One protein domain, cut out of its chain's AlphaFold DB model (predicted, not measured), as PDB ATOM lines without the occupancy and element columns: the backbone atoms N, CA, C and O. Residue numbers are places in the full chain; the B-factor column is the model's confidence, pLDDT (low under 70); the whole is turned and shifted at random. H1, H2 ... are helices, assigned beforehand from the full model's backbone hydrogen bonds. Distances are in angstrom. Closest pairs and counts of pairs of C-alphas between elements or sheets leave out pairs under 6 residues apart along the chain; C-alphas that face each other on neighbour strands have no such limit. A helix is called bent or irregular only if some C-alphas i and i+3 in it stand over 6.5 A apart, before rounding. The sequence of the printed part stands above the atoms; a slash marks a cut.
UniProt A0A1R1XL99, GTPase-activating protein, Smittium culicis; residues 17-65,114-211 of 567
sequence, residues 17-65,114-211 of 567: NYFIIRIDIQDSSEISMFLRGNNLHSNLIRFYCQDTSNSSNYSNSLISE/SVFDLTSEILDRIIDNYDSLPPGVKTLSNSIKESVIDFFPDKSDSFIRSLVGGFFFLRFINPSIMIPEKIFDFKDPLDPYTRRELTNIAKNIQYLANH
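This is residues 17 to 65 and 114 to 211 of the 567 residues of the protein "GTPase-activating protein" of Smittium culicis (UniProt A0A1R1XL99). A long, kinked helix, H6, runs through the middle of an elongated all-helix body, and H7 folds back along it in the opposite direction. H5 and the end of H2 pack on H6 too, with H1 bridging H2 and H5 at one end of the body; toward the other end H3 crosses H6, and H4 packs across H7. The printed part has 147 residues with seven named helices, H1 to H7 in order, and no named strand. It is compact, with a radius of gyration of the C-alphas of 15.7 A, and spans 46 by 28 by 28 A.

H1, residues 17 to 27, begins at C-alpha 17 (42.271, 44.612, 13.813) and is 15.3 A long. H2, residues 40 to 50, and H3, residues 52 to 63, are each 15.0 A long. H4 takes residues 115 to 128, 20.1 A, and H5 residues 135 to 151, 24.3 A. H6, residues 157 to 178, is 29.3 A long and begins at C-alpha 157 (31.192, 63.352, 11.417). H7, residues 192 to 210, is 26.7 A long and ends at C-alpha 210 (21.817, 53.638, 11.975). H3 and H6 are irregular, but only just: C-alphas 54 and 57 are 6.6 A apart, and C-alphas 171 and 174 are 6.7 A apart. H6 has a kink of 39 degrees near residue 169.

H6 is the hub, touching four other helices. H6 and H7 form a helical hairpin at a shallow tilt of 12 degrees, opposite ways; their closest C-alphas, of Gly 166 and Ala 209, are 4.9 A apart. H5 and H6 form another, at 35.5 degrees, only just steep, with the C-alphas of Ser 141 and Val 164 closest at 6.3 A. H2 touches residues 171 to 172 of H6, closest at the C-alphas of Cys 49 and Phe 172, 5.5 A. H3 touches residues 172 to 177 of H6 and is about perpendicular to it, at 90 degrees; the C-alphas of Ser 59 and Ser 176 are closest, 6.5 A. H1 touches H5, with the C-alphas of Tyr 18 and Ser 143 closest at 5.4 A, and H2, with those of Ile 20 and His 41 closest at 5.6 A. H4 touches H7, with the C-alphas of Thr 119 and Ile 201 closest at 5.4 A. H4 and H6 are apart. Every O i to N i+4 pair is within hydrogen-bond range in H1, H2, H4, H5 and H7; H3 has 6 of 8 and H6 15 of 18.

The C-alphas farthest apart, of Asp 154 and Lys 187, are 50.8 A apart. Residues 66 to 113 are not printed, and C-alphas 65 and 114 are 19.1 A apart across the cut. The links H1 to H2 and H6 to H7 are long. The mean pLDDT of the printed part is 78.2; residues 52 to 65, 114 to 115 and 180 to 189 are under 70.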
ATOM      1  N   ASN A  17      43.645  44.202  14.088       71.38
ATOM      2  CA  ASN A  17      42.271  44.612  13.813       71.38
ATOM      3  C   ASN A  17      42.217  45.788  12.837       71.38
ATOM      4  O   ASN A  17      41.393  45.785  11.930       71.38
ATOM      5  N   TYR A  18      43.122  46.759  12.971       75.81
ATOM      6  CA  TYR A  18      43.212  47.901  12.063       75.81
ATOM      7  C   TYR A  18      43.536  47.462  10.632       75.81
ATOM      8  O   TYR A  18      42.917  47.924   9.676       75.81
ATOM      9  N   PHE A  19      44.470  46.521  10.476       78.88
ATOM     10  CA  PHE A  19      44.800  45.958   9.168       78.88
ATOM     11  C   PHE A  19      43.612  45.213   8.544       78.88
ATOM     12  O   PHE A  19      43.281  45.454   7.385       78.88
ATOM     13  N   ILE A  20      42.944  44.356   9.324       82.25
ATOM     14  CA  ILE A  20      41.757  43.606   8.885       82.25
ATOM     15  C   ILE A  20      40.637  44.563   8.462       82.25
ATOM     16  O   ILE A  20      40.044  44.381   7.402       82.25
ATOM     17  N   ILE A  21      40.384  45.604   9.258       84.00
ATOM     18  CA  ILE A  21      39.407  46.651   8.957       84.00
ATOM     19  C   ILE A  21      39.737  47.338   7.633       84.00
ATOM     20  O   ILE A  21      38.861  47.480   6.785       84.00
ATOM     21  N   ARG A  22      40.990  47.746   7.422       82.38
ATOM     22  CA  ARG A  22      41.371  48.433   6.184       82.38
ATOM     23  C   ARG A  22      41.168  47.571   4.941       82.38
ATOM     24  O   ARG A  22      40.721  48.107   3.934       82.38
ATOM     25  N   ILE A  23      41.477  46.274   5.011       83.50
ATOM     26  CA  ILE A  23      41.210  45.360   3.892       83.50
ATOM     27  C   ILE A  23      39.706  45.263   3.641       83.50
ATOM     28  O   ILE A  23      39.270  45.391   2.503       83.50
ATOM     29  N   ASP A  24      38.902  45.111   4.694       85.19
ATOM     30  CA  ASP A  24      37.448  45.020   4.551       85.19
ATOM     31  C   ASP A  24      36.847  46.281   3.902       85.19
ATOM     32  O   ASP A  24      35.957  46.165   3.063       85.19
ATOM     33  N   ILE A  25      37.361  47.479   4.222       84.75
ATOM     34  CA  ILE A  25      36.943  48.732   3.563       84.75
ATOM     35  C   ILE A  25      37.310  48.721   2.078       84.75
ATOM     36  O   ILE A  25      36.509  49.156   1.256       84.75
ATOM     37  N   GLN A  26      38.509  48.245   1.732       82.69
ATOM     38  CA  GLN A  26      38.982  48.192   0.346       82.69
ATOM     39  C   GLN A  26      38.191  47.196  -0.508       82.69
ATOM     40  O   GLN A  26      37.917  47.482  -1.670       82.69
ATOM     41  N   ASP A  27      37.818  46.056   0.072       80.44
ATOM     42  CA  ASP A  27      37.049  45.008  -0.605       80.44
ATOM     43  C   ASP A  27      35.545  45.335  -0.684       80.44
ATOM     44  O   ASP A  27      34.806  44.716  -1.452       80.44
ATOM     45  N   SER A  28      35.065  46.293   0.115       81.00
ATOM     46  CA  SER A  28      33.653  46.677   0.151       81.00
ATOM     47  C   SER A  28      33.283  47.573  -1.029       81.00
ATOM     48  O   SER A  28      33.850  48.647  -1.220       81.00
ATOM     49  N   SER A  29      32.257  47.179  -1.787       76.00
ATOM     50  CA  SER A  29      31.711  47.984  -2.892       76.00
ATOM     51  C   SER A  29      31.015  49.259  -2.413       76.00
ATOM     52  O   SER A  29      30.997  50.264  -3.119       76.00
ATOM     53  N   GLU A  30      30.444  49.223  -1.208       77.56
ATOM     54  CA  GLU A  30      29.787  50.360  -0.580       77.56
ATOM     55  C   GLU A  30      30.225  50.521   0.874       77.56
ATOM     56  O   GLU A  30      30.373  49.555   1.623       77.56
ATOM     57  N   ILE A  31      30.315  51.776   1.311       76.44
ATOM     58  CA  ILE A  31      30.626  52.151   2.699       76.44
ATOM     59  C   ILE A  31      29.583  51.578   3.675       76.44
ATOM     60  O   ILE A  31      29.887  51.272   4.825       76.44
ATOM     61  N   SER A  32      28.347  51.410   3.201       71.25
ATOM     62  CA  SER A  32      27.228  50.820   3.934       71.25
ATOM     63  C   SER A  32      27.415  49.321   4.227       71.25
ATOM     64  O   SER A  32      26.762  48.816   5.141       71.25
ATOM     65  N   MET A  33      28.273  48.614   3.474       72.81
ATOM     66  CA  MET A  33      28.445  47.153   3.524       72.81
ATOM     67  C   MET A  33      29.664  46.697   4.339       72.81
ATOM     68  O   MET A  33      29.690  45.551   4.799       72.81
ATOM     69  N   PHE A  34      30.632  47.587   4.565       81.81
ATOM     70  CA  PHE A  34      31.828  47.317   5.365       81.81
ATOM     71  C   PHE A  34      31.462  46.851   6.792       81.81
ATOM     72  O   PHE A  34      30.595  47.422   7.458       81.81
ATOM     73  N   LEU A  35      32.080  45.753   7.240       77.12
ATOM     74  CA  LEU A  35      31.822  44.980   8.469       77.12
ATOM     75  C   LEU A  35      30.413  44.385   8.621       77.12
ATOM     76  O   LEU A  35      30.063  43.811   9.669       77.12
ATOM     77  N   ARG A  36      29.583  44.469   7.580       77.00
ATOM     78  CA  ARG A  36      28.233  43.883   7.558       77.00
ATOM     79  C   ARG A  36      28.169  42.584   6.765       77.00
ATOM     80  O   ARG A  36      27.313  41.755   7.069       77.00
ATOM     81  N   GLY A  37      29.101  42.381   5.838       73.62
ATOM     82  CA  GLY A  37      29.189  41.185   5.007       73.62
ATOM     83  C   GLY A  37      29.544  39.894   5.758       73.62
ATOM     84  O   GLY A  37      29.833  39.876   6.958       73.62
ATOM     85  N   ASN A  38      29.536  38.796   5.001       79.31
ATOM     86  CA  ASN A  38      29.947  37.459   5.445       79.31
ATOM     87  C   ASN A  38      31.363  37.091   4.964       79.31
ATOM     88  O   ASN A  38      31.709  35.915   4.878       79.31
ATOM     89  N   ASN A  39      32.186  38.089   4.637       80.25
ATOM     90  CA  ASN A  39      33.572  37.863   4.246       80.25
ATOM     91  C   ASN A  39      34.443  37.493   5.471       80.25
ATOM     92  O   ASN A  39      34.025  37.609   6.628       80.25
ATOM     93  N   LEU A  40      35.673  37.038   5.215       80.44
ATOM     94  CA  LEU A  40      36.599  36.615   6.267       80.44
ATOM     95  C   LEU A  40      36.888  37.735   7.277       80.44
ATOM     96  O   LEU A  40      36.847  37.491   8.480       80.44
ATOM     97  N   HIS A  41      37.168  38.947   6.802       81.12
ATOM     98  CA  HIS A  41      37.566  40.086   7.628       81.12
ATOM     99  C   HIS A  41      36.432  40.515   8.572       81.12
ATOM    100  O   HIS A  41      36.609  40.556   9.791       81.12
ATOM    101  N   SER A  42      35.231  40.708   8.025       83.69
ATOM    102  CA  SER A  42      33.984  40.957   8.749       83.69
ATOM    103  C   SER A  42      33.670  39.859   9.772       83.69
ATOM    104  O   SER A  42      33.242  40.160  10.888       83.69
ATOM    105  N   ASN A  43      33.903  38.585   9.436       82.75
ATOM    106  CA  ASN A  43      33.688  37.473  10.364       82.75
ATOM    107  C   ASN A  43      34.736  37.429  11.481       82.75
ATOM    108  O   ASN A  43      34.373  37.194  12.628       82.75
ATOM    109  N   LEU A  44      36.012  37.701  11.196       83.31
ATOM    110  CA  LEU A  44      37.057  37.784  12.223       83.31
ATOM    111  C   LEU A  44      36.744  38.874  13.249       83.31
ATOM    112  O   LEU A  44      36.818  38.630  14.453       83.31
ATOM    113  N   ILE A  45      36.321  40.046  12.776       82.75
ATOM    114  CA  ILE A  45      35.892  41.143  13.643       82.75
ATOM    115  C   ILE A  45      34.620  40.771  14.427       82.75
ATOM    116  O   ILE A  45      34.528  41.052  15.621       82.75
ATOM    117  N   ARG A  46      33.659  40.074  13.801       82.94
ATOM    118  CA  ARG A  46      32.467  39.542  14.487       82.94
ATOM    119  C   ARG A  46      32.851  38.594  15.625       82.94
ATOM    120  O   ARG A  46      32.341  38.754  16.729       82.94
ATOM    121  N   PHE A  47      33.751  37.646  15.374       82.31
ATOM    122  CA  PHE A  47      34.228  36.710  16.394       82.31
ATOM    123  C   PHE A  47      34.960  37.422  17.527       82.31
ATOM    124  O   PHE A  47      34.735  37.093  18.686       82.31
ATOM    125  N   TYR A  48      35.774  38.431  17.215       82.75
ATOM    126  CA  TYR A  48      36.451  39.241  18.226       82.75
ATOM    127  C   TYR A  48      35.462  39.952  19.167       82.75
ATOM    128  O   TYR A  48      35.664  39.955  20.382       82.75
ATOM    129  N   CYS A  49      34.363  40.499  18.634       79.81
ATOM    130  CA  CYS A  49      33.306  41.118  19.443       79.81
ATOM    131  C   CYS A  49      32.485  40.102  20.256       79.81
ATOM    132  O   CYS A  49      31.988  40.435  21.329       79.81
ATOM    133  N   GLN A  50      32.315  38.883  19.739       74.88
ATOM    134  CA  GLN A  50      31.507  37.834  20.369       74.88
ATOM    135  C   GLN A  50      32.273  36.995  21.392       74.88
ATOM    136  O   GLN A  50      31.635  36.238  22.123       74.88
ATOM    137  N   ASP A  51      33.601  37.118  21.463       70.38
ATOM    138  CA  ASP A  51      34.418  36.403  22.439       70.38
ATOM    139  C   ASP A  51      33.856  36.623  23.852       70.38
ATOM    140  O   ASP A  51      33.759  37.752  24.349       70.38
ATOM    141  N   THR A  52      33.438  35.516  24.473       54.44
ATOM    142  CA  THR A  52      32.735  35.463  25.757       54.44
ATOM    143  C   THR A  52      33.516  36.172  26.856       54.44
ATOM    144  O   THR A  52      32.911  36.727  27.765       54.44
ATOM    145  N   SER A  53      34.844  36.238  26.771       60.50
ATOM    146  CA  SER A  53      35.674  36.954  27.749       60.50
ATOM    147  C   SER A  53      35.474  38.479  27.732       60.50
ATOM    148  O   SER A  53      35.509  39.116  28.786       60.50
ATOM    149  N   ASN A  54      35.215  39.057  26.555       55.44
ATOM    150  CA  ASN A  54      35.005  40.493  26.374       55.44
ATOM    151  C   ASN A  54      33.530  40.879  26.543       55.44
ATOM    152  O   ASN A  54      33.230  41.926  27.112       55.44
ATOM    153  N   SER A  55      32.607  40.048  26.055       58.44
ATOM    154  CA  SER A  55      31.170  40.352  26.067       58.44
ATOM    155  C   SER A  55      30.492  40.024  27.400       58.44
ATOM    156  O   SER A  55      29.636  40.793  27.830       58.44
ATOM    157  N   SER A  56      30.888  38.950  28.099       58.09
ATOM    158  CA  SER A  56      30.173  38.497  29.307       58.09
ATOM    159  C   SER A  56      30.218  39.504  30.450       58.09
ATOM    160  O   SER A  56      29.172  39.907  30.936       58.09
ATOM    161  N   ASN A  57      31.396  39.989  30.845       61.94
ATOM    162  CA  ASN A  57      31.521  40.886  32.001       61.94
ATOM    163  C   ASN A  57      30.776  42.216  31.808       61.94
ATOM    164  O   ASN A  57      30.120  42.704  32.727       61.94
ATOM    165  N   TYR A  58      30.850  42.783  30.604       67.38
ATOM    166  CA  TYR A  58      30.187  44.041  30.281       67.38
ATOM    167  C   TYR A  58      28.674  43.864  30.135       67.38
ATOM    168  O   TYR A  58      27.903  44.559  30.798       67.38
ATOM    169  N   SER A  59      28.229  42.886  29.342       63.69
ATOM    170  CA  SER A  59      26.802  42.604  29.168       63.69
ATOM    171  C   SER A  59      26.142  42.183  30.484       63.69
ATOM    172  O   SER A  59      24.996  42.561  30.727       63.69
ATOM    173  N   ASN A  60      26.877  41.516  31.382       60.75
ATOM    174  CA  ASN A  60      26.417  41.212  32.736       60.75
ATOM    175  C   ASN A  60      26.093  42.481  33.527       60.75
ATOM    176  O   ASN A  60      25.022  42.555  34.121       60.75
ATOM    177  N   SER A  61      26.948  43.506  33.490       60.19
ATOM    178  CA  SER A  61      26.670  44.782  34.170       60.19
ATOM    179  C   SER A  61      25.442  45.519  33.615       60.19
ATOM    180  O   SER A  61      24.759  46.223  34.352       60.19
ATOM    181  N   LEU A  62      25.109  45.308  32.337       62.69
ATOM    182  CA  LEU A  62      23.986  45.974  31.678       62.69
ATOM    183  C   LEU A  62      22.633  45.286  31.932       62.69
ATOM    184  O   LEU A  62      21.619  45.959  32.140       62.69
ATOM    185  N   ILE A  63      22.611  43.949  31.894       62.19
ATOM    186  CA  ILE A  63      21.379  43.147  31.772       62.19
ATOM    187  C   ILE A  63      21.013  42.398  33.075       62.19
ATOM    188  O   ILE A  63      19.839  42.071  33.272       62.19
ATOM    189  N   SER A  64      21.960  42.166  33.997       52.34
ATOM    190  CA  SER A  64      21.797  41.166  35.075       52.34
ATOM    191  C   SER A  64      20.775  41.474  36.176       52.34
ATOM    192  O   SER A  64      20.321  40.534  36.820       52.34
ATOM    193  N   GLU A  65      20.346  42.719  36.397       45.47
ATOM    194  CA  GLU A  65      19.558  43.018  37.610       45.47
ATOM    195  C   GLU A  65      18.038  43.164  37.392       45.47
ATOM    196  O   GLU A  65      17.288  43.254  38.360       45.47
ATOM    197  N   SER A 114       5.383  49.668  27.556       67.19
ATOM    198  CA  SER A 114       5.821  49.623  26.170       67.19
ATOM    199  C   SER A 114       7.262  49.124  26.014       67.19
ATOM    200  O   SER A 114       8.134  49.358  26.853       67.19
ATOM    201  N   VAL A 115       7.531  48.480  24.874       68.88
ATOM    202  CA  VAL A 115       8.883  48.117  24.408       68.88
ATOM    203  C   VAL A 115       9.793  49.353  24.309       68.88
ATOM    204  O   VAL A 115      11.011  49.235  24.426       68.88
ATOM    205  N   PHE A 116       9.219  50.545  24.123       72.88
ATOM    206  CA  PHE A 116       9.946  51.811  24.023       72.88
ATOM    207  C   PHE A 116      10.526  52.275  25.360       72.88
ATOM    208  O   PHE A 116      11.684  52.692  25.398       72.88
ATOM    209  N   ASP A 117       9.773  52.139  26.452       72.81
ATOM    210  CA  ASP A 117      10.259  52.496  27.790       72.81
ATOM    211  C   ASP A 117      11.449  51.610  28.180       72.81
ATOM    212  O   ASP A 117      12.474  52.091  28.659       72.81
ATOM    213  N   LEU A 118      11.343  50.310  27.881       73.94
ATOM    214  CA  LEU A 118      12.414  49.346  28.126       73.94
ATOM    215  C   LEU A 118      13.625  49.579  27.209       73.94
ATOM    216  O   LEU A 118      14.767  49.441  27.640       73.94
ATOM    217  N   THR A 119      13.391  49.973  25.954       78.81
ATOM    218  CA  THR A 119      14.465  50.363  25.028       78.81
ATOM    219  C   THR A 119      15.238  51.572  25.557       78.81
ATOM    220  O   THR A 119      16.467  51.574  25.503       78.81
ATOM    221  N   SER A 120      14.530  52.574  26.087       79.00
ATOM    222  CA  SER A 120      15.135  53.796  26.626       79.00
ATOM    223  C   SER A 120      15.969  53.499  27.875       79.00
ATOM    224  O   SER A 120      17.134  53.877  27.917       79.00
ATOM    225  N   GLU A 121      15.445  52.709  28.825       79.31
ATOM    226  CA  GLU A 121      16.206  52.311  30.025       79.31
ATOM    227  C   GLU A 121      17.486  51.539  29.661       79.31
ATOM    228  O   GLU A 121      18.544  51.765  30.250       79.31
ATOM    229  N   ILE A 122      17.416  50.623  28.687       80.88
ATOM    230  CA  ILE A 122      18.595  49.871  28.238       80.88
ATOM    231  C   ILE A 122      19.627  50.808  27.605       80.88
ATOM    232  O   ILE A 122      20.823  50.645  27.847       80.88
ATOM    233  N   LEU A 123      19.187  51.784  26.811       84.50
ATOM    234  CA  LEU A 123      20.088  52.741  26.180       84.50
ATOM    235  C   LEU A 123      20.775  53.638  27.217       84.50
ATOM    236  O   LEU A 123      21.996  53.779  27.158       84.50
ATOM    237  N   ASP A 124      20.026  54.163  28.189       82.75
ATOM    238  CA  ASP A 124      20.565  54.980  29.281       82.75
ATOM    239  C   ASP A 124      21.636  54.208  30.060       82.75
ATOM    240  O   ASP A 124      22.747  54.696  30.252       82.75
ATOM    241  N   ARG A 125      21.385  52.931  30.383       80.06
ATOM    242  CA  ARG A 125      22.390  52.076  31.039       80.06
ATOM    243  C   ARG A 125      23.641  51.859  30.202       80.06
ATOM    244  O   ARG A 125      24.731  51.794  30.765       80.06
ATOM    245  N   ILE A 126      23.501  51.683  28.888       84.81
ATOM    246  CA  ILE A 126      24.653  51.521  27.989       84.81
ATOM    247  C   ILE A 126      25.508  52.791  27.994       84.81
ATOM    248  O   ILE A 126      26.733  52.692  27.950       84.81
ATOM    249  N   ILE A 127      24.874  53.963  28.061       84.19
ATOM    250  CA  ILE A 127      25.559  55.256  28.134       84.19
ATOM    251  C   ILE A 127      26.248  55.412  29.496       84.19
ATOM    252  O   ILE A 127      27.447  55.680  29.536       84.19
ATOM    253  N   ASP A 128      25.536  55.153  30.594       82.25
ATOM    254  CA  ASP A 128      26.062  55.270  31.960       82.25
ATOM    255  C   ASP A 128      27.238  54.319  32.225       82.25
ATOM    256  O   ASP A 128      28.161  54.641  32.974       82.25
ATOM    257  N   ASN A 129      27.237  53.144  31.591       80.50
ATOM    258  CA  ASN A 129      28.292  52.142  31.733       80.50
ATOM    259  C   ASN A 129      29.372  52.231  30.648       80.50
ATOM    260  O   ASN A 129      30.205  51.335  30.551       80.50
ATOM    261  N   TYR A 130      29.432  53.295  29.844       80.06
ATOM    262  CA  TYR A 130      30.430  53.413  28.773       80.06
ATOM    263  C   TYR A 130      31.881  53.183  29.252       80.06
ATOM    264  O   TYR A 130      32.708  52.578  28.554       80.06
ATOM    265  N   ASP A 131      32.201  53.603  30.476       79.44
ATOM    266  CA  ASP A 131      33.534  53.435  31.050       79.44
ATOM    267  C   ASP A 131      33.919  51.973  31.288       79.44
ATOM    268  O   ASP A 131      35.090  51.628  31.101       79.44
ATOM    269  N   SER A 132      32.952  51.098  31.584       80.19
ATOM    270  CA  SER A 132      33.186  49.666  31.808       80.19
ATOM    271  C   SER A 132      33.340  48.861  30.512       80.19
ATOM    272  O   SER A 132      33.641  47.665  30.560       80.19
ATOM    273  N   LEU A 133      33.191  49.501  29.345       81.12
ATOM    274  CA  LEU A 133      33.343  48.845  28.050       81.12
ATOM    275  C   LEU A 133      34.768  48.271  27.883       81.12
ATOM    276  O   LEU A 133      35.748  48.976  28.164       81.12
ATOM    277  N   PRO A 134      34.925  47.029  27.377       82.12
ATOM    278  CA  PRO A 134      36.233  46.407  27.231       82.12
ATOM    279  C   PRO A 134      37.189  47.274  26.398       82.12
ATOM    280  O   PRO A 134      36.811  47.725  25.309       82.12
ATOM    281  N   PRO A 135      38.452  47.460  26.834       78.38
ATOM    282  CA  PRO A 135      39.423  48.281  26.112       78.38
ATOM    283  C   PRO A 135      39.588  47.862  24.648       78.38
ATOM    284  O   PRO A 135      39.689  48.711  23.768       78.38
ATOM    285  N   GLY A 136      39.527  46.556  24.371       82.06
ATOM    286  CA  GLY A 136      39.621  46.019  23.017       82.06
ATOM    287  C   GLY A 136      38.504  46.487  22.080       82.06
ATOM    288  O   GLY A 136      38.763  46.704  20.899       82.06
ATOM    289  N   VAL A 137      37.284  46.684  22.592       82.31
ATOM    290  CA  VAL A 137      36.132  47.169  21.812       82.31
ATOM    291  C   VAL A 137      36.213  48.687  21.611       82.31
ATOM    292  O   VAL A 137      35.886  49.177  20.527       82.31
ATOM    293  N   LYS A 138      36.728  49.432  22.604       83.25
ATOM    294  CA  LYS A 138      37.041  50.870  22.468       83.25
ATOM    295  C   LYS A 138      38.090  51.099  21.376       83.25
ATOM    296  O   LYS A 138      37.873  51.895  20.463       83.25
ATOM    297  N   THR A 139      39.198  50.357  21.422       82.94
ATOM    298  CA  THR A 139      40.253  50.432  20.401       82.94
ATOM    299  C   THR A 139      39.732  50.033  19.026       82.94
ATOM    300  O   THR A 139      40.015  50.731  18.060       82.94
ATOM    301  N   LEU A 140      38.917  48.978  18.930       85.19
ATOM    302  CA  LEU A 140      38.303  48.566  17.667       85.19
ATOM    303  C   LEU A 140      37.419  49.671  17.065       85.19
ATOM    304  O   LEU A 140      37.532  49.972  15.880       85.19
ATOM    305  N   SER A 141      36.571  50.298  17.882       86.00
ATOM    306  CA  SER A 141      35.678  51.380  17.444       86.00
ATOM    307  C   SER A 141      36.466  52.597  16.947       86.00
ATOM    308  O   SER A 141      36.128  53.174  15.913       86.00
ATOM    309  N   ASN A 142      37.576  52.927  17.618       85.25
ATOM    310  CA  ASN A 142      38.510  53.952  17.149       85.25
ATOM    311  C   ASN A 142      39.196  53.541  15.839       85.25
ATOM    312  O   ASN A 142      39.245  54.334  14.908       85.25
ATOM    313  N   SER A 143      39.660  52.296  15.716       84.31
ATOM    314  CA  SER A 143      40.260  51.781  14.480       84.31
ATOM    315  C   SER A 143      39.300  51.862  13.290       84.31
ATOM    316  O   SER A 143      39.728  52.197  12.185       84.31
ATOM    317  N   ILE A 144      38.003  51.612  13.506       88.06
ATOM    318  CA  ILE A 144      36.962  51.800  12.487       88.06
ATOM    319  C   ILE A 144      36.820  53.280  12.129       88.06
ATOM    320  O   ILE A 144      36.866  53.617  10.948       88.06
ATOM    321  N   LYS A 145      36.684  54.159  13.130       87.56
ATOM    322  CA  LYS A 145      36.566  55.612  12.935       87.56
ATOM    323  C   LYS A 145      37.727  56.161  12.105       87.56
ATOM    324  O   LYS A 145      37.487  56.770  11.067       87.56
ATOM    325  N   GLU A 146      38.962  55.906  12.531       87.69
ATOM    326  CA  GLU A 146      40.171  56.387  11.851       87.69
ATOM    327  C   GLU A 146      40.264  55.835  10.427       87.69
ATOM    328  O   GLU A 146      40.541  56.573   9.488       87.69
ATOM    329  N   SER A 147      39.945  54.551  10.230       86.38
ATOM    330  CA  SER A 147      39.966  53.968   8.888       86.38
ATOM    331  C   SER A 147      38.927  54.619   7.970       86.38
ATOM    332  O   SER A 147      39.234  54.920   6.822       86.38
ATOM    333  N   VAL A 148      37.715  54.892   8.457       87.12
ATOM    334  CA  VAL A 148      36.683  55.572   7.656       87.12
ATOM    335  C   VAL A 148      37.090  57.007   7.323       87.12
ATOM    336  O   VAL A 148      36.897  57.413   6.182       87.12
ATOM    337  N   ILE A 149      37.681  57.750   8.265       88.19
ATOM    338  CA  ILE A 149      38.208  59.104   8.016       88.19
ATOM    339  C   ILE A 149      39.301  59.065   6.940       88.19
ATOM    340  O   ILE A 149      39.293  59.879   6.021       88.19
ATOM    341  N   ASP A 150      40.202  58.084   7.018       86.94
ATOM    342  CA  ASP A 150      41.318  57.951   6.083       86.94
ATOM    343  C   ASP A 150      40.874  57.591   4.656       86.94
ATOM    344  O   ASP A 150      41.477  58.054   3.687       86.94
ATOM    345  N   PHE A 151      39.858  56.735   4.508       85.62
ATOM    346  CA  PHE A 151      39.346  56.322   3.194       85.62
ATOM    347  C   PHE A 151      38.292  57.282   2.631       85.62
ATOM    348  O   PHE A 151      38.182  57.420   1.412       85.62
ATOM    349  N   PHE A 152      37.521  57.941   3.497       86.31
ATOM    350  CA  PHE A 152      36.398  58.797   3.121       86.31
ATOM    351  C   PHE A 152      36.437  60.137   3.877       86.31
ATOM    352  O   PHE A 152      35.536  60.421   4.671       86.31
ATOM    353  N   PRO A 153      37.440  60.994   3.604       86.44
ATOM    354  CA  PRO A 153      37.615  62.269   4.304       86.44
ATOM    355  C   PRO A 153      36.458  63.255   4.071       86.44
ATOM    356  O   PRO A 153      36.239  64.149   4.880       86.44
ATOM    357  N   ASP A 154      35.687  63.074   2.995       87.19
ATOM    358  CA  ASP A 154      34.571  63.953   2.617       87.19
ATOM    359  C   ASP A 154      33.265  63.654   3.378       87.19
ATOM    360  O   ASP A 154      32.231  64.289   3.142       87.19
ATOM    361  N   LYS A 155      33.249  62.639   4.250       85.62
ATOM    362  CA  LYS A 155      32.046  62.254   5.000       85.62
ATOM    363  C   LYS A 155      31.886  63.100   6.254       85.62
ATOM    364  O   LYS A 155      32.844  63.417   6.943       85.62
ATOM    365  N   SER A 156      30.635  63.428   6.573       88.12
ATOM    366  CA  SER A 156      30.323  64.180   7.785       88.12
ATOM    367  C   SER A 156      30.595  63.354   9.040       88.12
ATOM    368  O   SER A 156      30.352  62.145   9.071       88.12
ATOM    369  N   ASP A 157      30.985  64.020  10.127       85.06
ATOM    370  CA  ASP A 157      31.192  63.352  11.417       85.06
ATOM    371  C   ASP A 157      29.944  62.600  11.898       85.06
ATOM    372  O   ASP A 157      30.043  61.565  12.553       85.06
ATOM    373  N   SER A 158      28.749  63.097  11.556       84.94
ATOM    374  CA  SER A 158      27.485  62.425  11.880       84.94
ATOM    375  C   SER A 158      27.367  61.071  11.189       84.94
ATOM    376  O   SER A 158      26.964  60.095  11.819       84.94
ATOM    377  N   PHE A 159      27.758  60.996   9.915       86.31
ATOM    378  CA  PHE A 159      27.777  59.744   9.169       86.31
ATOM    379  C   PHE A 159      28.776  58.757   9.779       86.31
ATOM    380  O   PHE A 159      28.441  57.594   9.989       86.31
ATOM    381  N   ILE A 160      29.975  59.230  10.134       86.69
ATOM    382  CA  ILE A 160      31.019  58.398  10.749       86.69
ATOM    383  C   ILE A 160      30.544  57.856  12.102       86.69
ATOM    384  O   ILE A 160      30.660  56.658  12.359       86.69
ATOM    385  N   ARG A 161      29.935  58.701  12.945       85.50
ATOM    386  CA  ARG A 161      29.343  58.274  14.224       85.50
ATOM    387  C   ARG A 161      28.233  57.244  14.031       85.50
ATOM    388  O   ARG A 161      28.207  56.258  14.761       85.50
ATOM    389  N   SER A 162      27.348  57.438  13.053       87.19
ATOM    390  CA  SER A 162      26.284  56.472  12.759       87.19
ATOM    391  C   SER A 162      26.834  55.144  12.238       87.19
ATOM    392  O   SER A 162      26.329  54.085  12.600       87.19
ATOM    393  N   LEU A 163      27.911  55.167  11.451       87.25
ATOM    394  CA  LEU A 163      28.572  53.955  10.969       87.25
ATOM    395  C   LEU A 163      29.224  53.177  12.119       87.25
ATOM    396  O   LEU A 163      28.976  51.977  12.264       87.25
ATOM    397  N   VAL A 164      30.009  53.858  12.959       88.12
ATOM    398  CA  VAL A 164      30.669  53.255  14.129       88.12
ATOM    399  C   VAL A 164      29.630  52.726  15.118       88.12
ATOM    400  O   VAL A 164      29.712  51.571  15.531       88.12
ATOM    401  N   GLY A 165      28.618  53.533  15.452       87.12
ATOM    402  CA  GLY A 165      27.521  53.136  16.333       87.12
ATOM    403  C   GLY A 165      26.724  51.967  15.758       87.12
ATOM    404  O   GLY A 165      26.506  50.967  16.435       87.12
ATOM    405  N   GLY A 166      26.362  52.035  14.478       87.88
ATOM    406  CA  GLY A 166      25.651  50.972  13.779       87.88
ATOM    407  C   GLY A 166      26.391  49.637  13.837       87.88
ATOM    408  O   GLY A 166      25.762  48.612  14.094       87.88
ATOM    409  N   PHE A 167      27.716  49.642  13.665       87.50
ATOM    410  CA  PHE A 167      28.552  48.455  13.848       87.50
ATOM    411  C   PHE A 167      28.590  47.989  15.312       87.50
ATOM    412  O   PHE A 167      28.373  46.806  15.585       87.50
ATOM    413  N   PHE A 168      28.847  48.911  16.243       88.19
ATOM    414  CA  PHE A 168      28.974  48.628  17.670       88.19
ATOM    415  C   PHE A 168      27.718  47.942  18.221       88.19
ATOM    416  O   PHE A 168      27.799  46.853  18.795       88.19
ATOM    417  N   PHE A 169      26.540  48.512  17.966       89.44
ATOM    418  CA  PHE A 169      25.285  47.912  18.406       89.44
ATOM    419  C   PHE A 169      25.012  46.583  17.701       89.44
ATOM    420  O   PHE A 169      24.672  45.609  18.368       89.44
ATOM    421  N   LEU A 170      25.244  46.487  16.390       89.19
ATOM    422  CA  LEU A 170      24.947  45.275  15.623       89.19
ATOM    423  C   LEU A 170      25.797  44.072  16.038       89.19
ATOM    424  O   LEU A 170      25.312  42.941  16.034       89.19
ATOM    425  N   ARG A 171      27.083  44.292  16.326       86.00
ATOM    426  CA  ARG A 171      28.060  43.207  16.506       86.00
ATOM    427  C   ARG A 171      28.417  42.925  17.955       86.00
ATOM    428  O   ARG A 171      28.863  41.815  18.229       86.00
ATOM    429  N   PHE A 172      28.221  43.886  18.853       85.06
ATOM    430  CA  PHE A 172      28.586  43.742  20.259       85.06
ATOM    431  C   PHE A 172      27.349  43.705  21.171       85.06
ATOM    432  O   PHE A 172      27.115  42.713  21.862       85.06
ATOM    433  N   ILE A 173      26.500  44.735  21.125       86.38
ATOM    434  CA  ILE A 173      25.376  44.873  22.068       86.38
ATOM    435  C   ILE A 173      24.173  43.992  21.706       86.38
ATOM    436  O   ILE A 173      23.712  43.208  22.530       86.38
ATOM    437  N   ASN A 174      23.655  44.083  20.480       88.00
ATOM    438  CA  ASN A 174      22.413  43.412  20.079       88.00
ATOM    439  C   ASN A 174      22.457  41.884  20.200       88.00
ATOM    440  O   ASN A 174      21.474  41.321  20.682       88.00
ATOM    441  N   PRO A 175      23.562  41.188  19.856       84.38
ATOM    442  CA  PRO A 175      23.675  39.756  20.123       84.38
ATOM    443  C   PRO A 175      23.491  39.424  21.608       84.38
ATOM    444  O   PRO A 175      22.895  38.399  21.932       84.38
ATOM    445  N   SER A 176      23.943  40.320  22.490       81.56
ATOM    446  CA  SER A 176      23.830  40.160  23.938       81.56
ATOM    447  C   SER A 176      22.414  40.353  24.467       81.56
ATOM    448  O   SER A 176      22.008  39.668  25.400       81.56
ATOM    449  N   ILE A 177      21.649  41.252  23.845       82.75
ATOM    450  CA  ILE A 177      20.235  41.477  24.169       82.75
ATOM    451  C   ILE A 177      19.372  40.327  23.637       82.75
ATOM    452  O   ILE A 177      18.497  39.830  24.337       82.75
ATOM    453  N   MET A 178      19.604  39.904  22.391       81.31
ATOM    454  CA  MET A 178      18.755  38.930  21.697       81.31
ATOM    455  C   MET A 178      18.952  37.493  22.178       81.31
ATOM    456  O   MET A 178      18.017  36.696  22.116       81.31
ATOM    457  N   ILE A 179      20.168  37.142  22.609       73.25
ATOM    458  CA  ILE A 179      20.501  35.787  23.055       73.25
ATOM    459  C   ILE A 179      21.204  35.865  24.413       73.25
ATOM    460  O   ILE A 179      22.396  35.555  24.515       73.25
ATOM    461  N   PRO A 180      20.485  36.255  25.478       68.75
ATOM    462  CA  PRO A 180      21.123  36.374  26.774       68.75
ATOM    463  C   PRO A 180      21.506  34.984  27.322       68.75
ATOM    464  O   PRO A 180      22.483  34.876  28.046       68.75
ATOM    465  N   GLU A 181      20.881  33.895  26.861       66.44
ATOM    466  CA  GLU A 181      21.278  32.495  27.138       66.44
ATOM    467  C   GLU A 181      22.735  32.142  26.796       66.44
ATOM    468  O   GLU A 181      23.285  31.199  27.352       66.44
ATOM    469  N   LYS A 182      23.382  32.869  25.876       61.88
ATOM    470  CA  LYS A 182      24.798  32.637  25.526       61.88
ATOM    471  C   LYS A 182      25.781  33.387  26.421       61.88
ATOM    472  O   LYS A 182      26.988  33.182  26.310       61.88
ATOM    473  N   ILE A 183      25.270  34.307  27.226       57.75
ATOM    474  CA  ILE A 183      26.053  35.271  28.001       57.75
ATOM    475  C   ILE A 183      25.852  35.040  29.490       57.75
ATOM    476  O   ILE A 183      26.800  35.133  30.264       57.75
ATOM    477  N   PHE A 184      24.623  34.708  29.860       61.47
ATOM    478  CA  PHE A 184      24.210  34.362  31.199       61.47
ATOM    479  C   PHE A 184      23.939  32.866  31.264       61.47
ATOM    480  O   PHE A 184      23.280  32.307  30.385       61.47
ATOM    481  N   ASP A 185      24.375  32.241  32.351       59.44
ATOM    482  CA  ASP A 185      24.030  30.860  32.669       59.44
ATOM    483  C   ASP A 185      22.564  30.786  33.130       59.44
ATOM    484  O   ASP A 185      22.257  30.741  34.325       59.44
ATOM    485  N   PHE A 186      21.629  30.811  32.180       60.50
ATOM    486  CA  PHE A 186      20.225  30.532  32.469       60.50
ATOM    487  C   PHE A 186      20.037  29.036  32.732       60.50
ATOM    488  O   PHE A 186      20.550  28.191  32.000       60.50
ATOM    489  N   LYS A 187      19.270  28.703  33.777       56.09
ATOM    490  CA  LYS A 187      18.883  27.312  34.063       56.09
ATOM    491  C   LYS A 187      17.807  26.800  33.104       56.09
ATOM    492  O   LYS A 187      17.822  25.618  32.782       56.09
ATOM    493  N   ASP A 188      16.941  27.697  32.632       59.72
ATOM    494  CA  ASP A 188      15.817  27.398  31.749       59.72
ATOM    495  C   ASP A 188      15.826  28.332  30.524       59.72
ATOM    496  O   ASP A 188      16.210  29.499  30.652       59.72
ATOM    497  N   PRO A 189      15.414  27.849  29.336       64.50
ATOM    498  CA  PRO A 189      15.315  28.677  28.138       64.50
ATOM    499  C   PRO A 189      14.249  29.769  28.302       64.50
ATOM    500  O   PRO A 189      13.230  29.574  28.965       64.50
ATOM    501  N   LEU A 190      14.465  30.916  27.659       70.69
ATOM    502  CA  LEU A 190      13.534  32.045  27.705       70.69
ATOM    503  C   LEU A 190      12.225  31.723  26.987       70.69
ATOM    504  O   LEU A 190      12.222  31.109  25.914       70.69
ATOM    505  N   ASP A 191      11.125  32.240  27.531       74.38
ATOM    506  CA  ASP A 191       9.820  32.170  26.882       74.38
ATOM    507  C   ASP A 191       9.843  32.867  25.497       74.38
ATOM    508  O   ASP A 191      10.443  33.948  25.355       74.38
ATOM    509  N   PRO A 192       9.202  32.294  24.456       72.38
ATOM    510  CA  PRO A 192       9.187  32.867  23.111       72.38
ATOM    511  C   PRO A 192       8.677  34.312  23.038       72.38
ATOM    512  O   PRO A 192       9.149  35.075  22.190       72.38
ATOM    513  N   TYR A 193       7.746  34.712  23.912       72.75
ATOM    514  CA  TYR A 193       7.251  36.088  23.970       72.75
ATOM    515  C   TYR A 193       8.354  37.048  24.427       72.75
ATOM    516  O   TYR A 193       8.632  38.037  23.748       72.75
ATOM    517  N   THR A 194       9.060  36.702  25.503       73.94
ATOM    518  CA  THR A 194      10.188  37.492  26.024       73.94
ATOM    519  C   THR A 194      11.299  37.618  24.984       73.94
ATOM    520  O   THR A 194      11.831  38.703  24.745       73.94
ATOM    521  N   ARG A 195      11.612  36.528  24.274       77.69
ATOM    522  CA  ARG A 195      12.597  36.545  23.181       77.69
ATOM    523  C   ARG A 195      12.178  37.477  22.039       77.69
ATOM    524  O   ARG A 195      13.021  38.171  21.461       77.69
ATOM    525  N   ARG A 196      10.882  37.521  21.717       75.00
ATOM    526  CA  ARG A 196      10.326  38.441  20.717       75.00
ATOM    527  C   ARG A 196      10.415  39.899  21.176       75.00
ATOM    528  O   ARG A 196      10.798  40.740  20.364       75.00
ATOM    529  N   GLU A 197      10.126  40.201  22.442       77.69
ATOM    530  CA  GLU A 197      10.313  41.550  23.003       77.69
ATOM    531  C   GLU A 197      11.778  41.993  22.943       77.69
ATOM    532  O   GLU A 197      12.064  43.047  22.378       77.69
ATOM    533  N   LEU A 198      12.717  41.162  23.406       81.44
ATOM    534  CA  LEU A 198      14.160  41.441  23.336       81.44
ATOM    535  C   LEU A 198      14.641  41.685  21.902       81.44
ATOM    536  O   LEU A 198      15.443  42.582  21.637       81.44
ATOM    537  N   THR A 199      14.099  40.927  20.949       83.19
ATOM    538  CA  THR A 199      14.378  41.127  19.524       83.19
ATOM    539  C   THR A 199      13.850  42.472  19.022       83.19
ATOM    540  O   THR A 199      14.529  43.148  18.248       83.19
ATOM    541  N   ASN A 200      12.658  42.890  19.450       76.75
ATOM    542  CA  ASN A 200      12.099  44.190  19.075       76.75
ATOM    543  C   ASN A 200      12.897  45.353  19.683       76.75
ATOM    544  O   ASN A 200      13.144  46.338  18.991       76.75
ATOM    545  N   ILE A 201      13.376  45.212  20.922       82.38
ATOM    546  CA  ILE A 201      14.278  46.183  21.560       82.38
ATOM    547  C   ILE A 201      15.566  46.328  20.750       82.38
ATOM    548  O   ILE A 201      15.932  47.435  20.362       82.38
ATOM    549  N   ALA A 202      16.232  45.213  20.431       85.50
ATOM    550  CA  ALA A 202      17.465  45.232  19.644       85.50
ATOM    551  C   ALA A 202      17.260  45.886  18.264       85.50
ATOM    552  O   ALA A 202      18.106  46.655  17.804       85.50
ATOM    553  N   LYS A 203      16.110  45.640  17.617       84.69
ATOM    554  CA  LYS A 203      15.732  46.306  16.359       84.69
ATOM    555  C   LYS A 203      15.580  47.817  16.527       84.69
ATOM    556  O   LYS A 203      16.103  48.557  15.696       84.69
ATOM    557  N   ASN A 204      14.919  48.273  17.591       84.88
ATOM    558  CA  ASN A 204      14.756  49.699  17.877       84.88
ATOM    559  C   ASN A 204      16.109  50.377  18.124       84.88
ATOM    560  O   ASN A 204      16.410  51.390  17.497       84.88
ATOM    561  N   ILE A 205      16.966  49.782  18.959       87.38
ATOM    562  CA  ILE A 205      18.322  50.292  19.223       87.38
ATOM    563  C   ILE A 205      19.136  50.357  17.927       87.38
ATOM    564  O   ILE A 205      19.778  51.366  17.639       87.38
ATOM    565  N   GLN A 206      19.078  49.309  17.098       89.25
ATOM    566  CA  GLN A 206      19.784  49.292  15.818       89.25
ATOM    567  C   GLN A 206      19.281  50.373  14.857       89.25
ATOM    568  O   GLN A 206      20.080  50.979  14.138       89.25
ATOM    569  N   TYR A 207      17.964  50.597  14.822       87.25
ATOM    570  CA  TYR A 207      17.358  51.647  14.015       87.25
ATOM    571  C   TYR A 207      17.874  53.023  14.443       87.25
ATOM    572  O   TYR A 207      18.347  53.769  13.584       87.25
ATOM    573  N   LEU A 208      17.881  53.310  15.749       85.81
ATOM    574  CA  LEU A 208      18.410  54.557  16.312       85.81
ATOM    575  C   LEU A 208      19.901  54.745  15.988       85.81
ATOM    576  O   LEU A 208      20.309  55.816  15.549       85.81
ATOM    577  N   ALA A 209      20.714  53.693  16.114       86.19
ATOM    578  CA  ALA A 209      22.145  53.752  15.813       86.19
ATOM    579  C   ALA A 209      22.447  54.051  14.330       86.19
ATOM    580  O   ALA A 209      23.368  54.804  14.003       86.19
ATOM    581  N   ASN A 210      21.658  53.469  13.422       83.12
ATOM    582  CA  ASN A 210      21.817  53.638  11.975       83.12
ATOM    583  C   ASN A 210      21.244  54.963  11.440       83.12
ATOM    584  O   ASN A 210      21.528  55.321  10.299       83.12
ATOM    585  N   HIS A 211      20.439  55.676  12.231       77.81
ATOM    586  CA  HIS A 211      19.817  56.938  11.841       77.81
ATOM    587  C   HIS A 211      20.209  58.028  12.839       77.81
ATOM    588  O   HIS A 211      19.432  58.384  13.724       77.81
TER     589      HIS A 211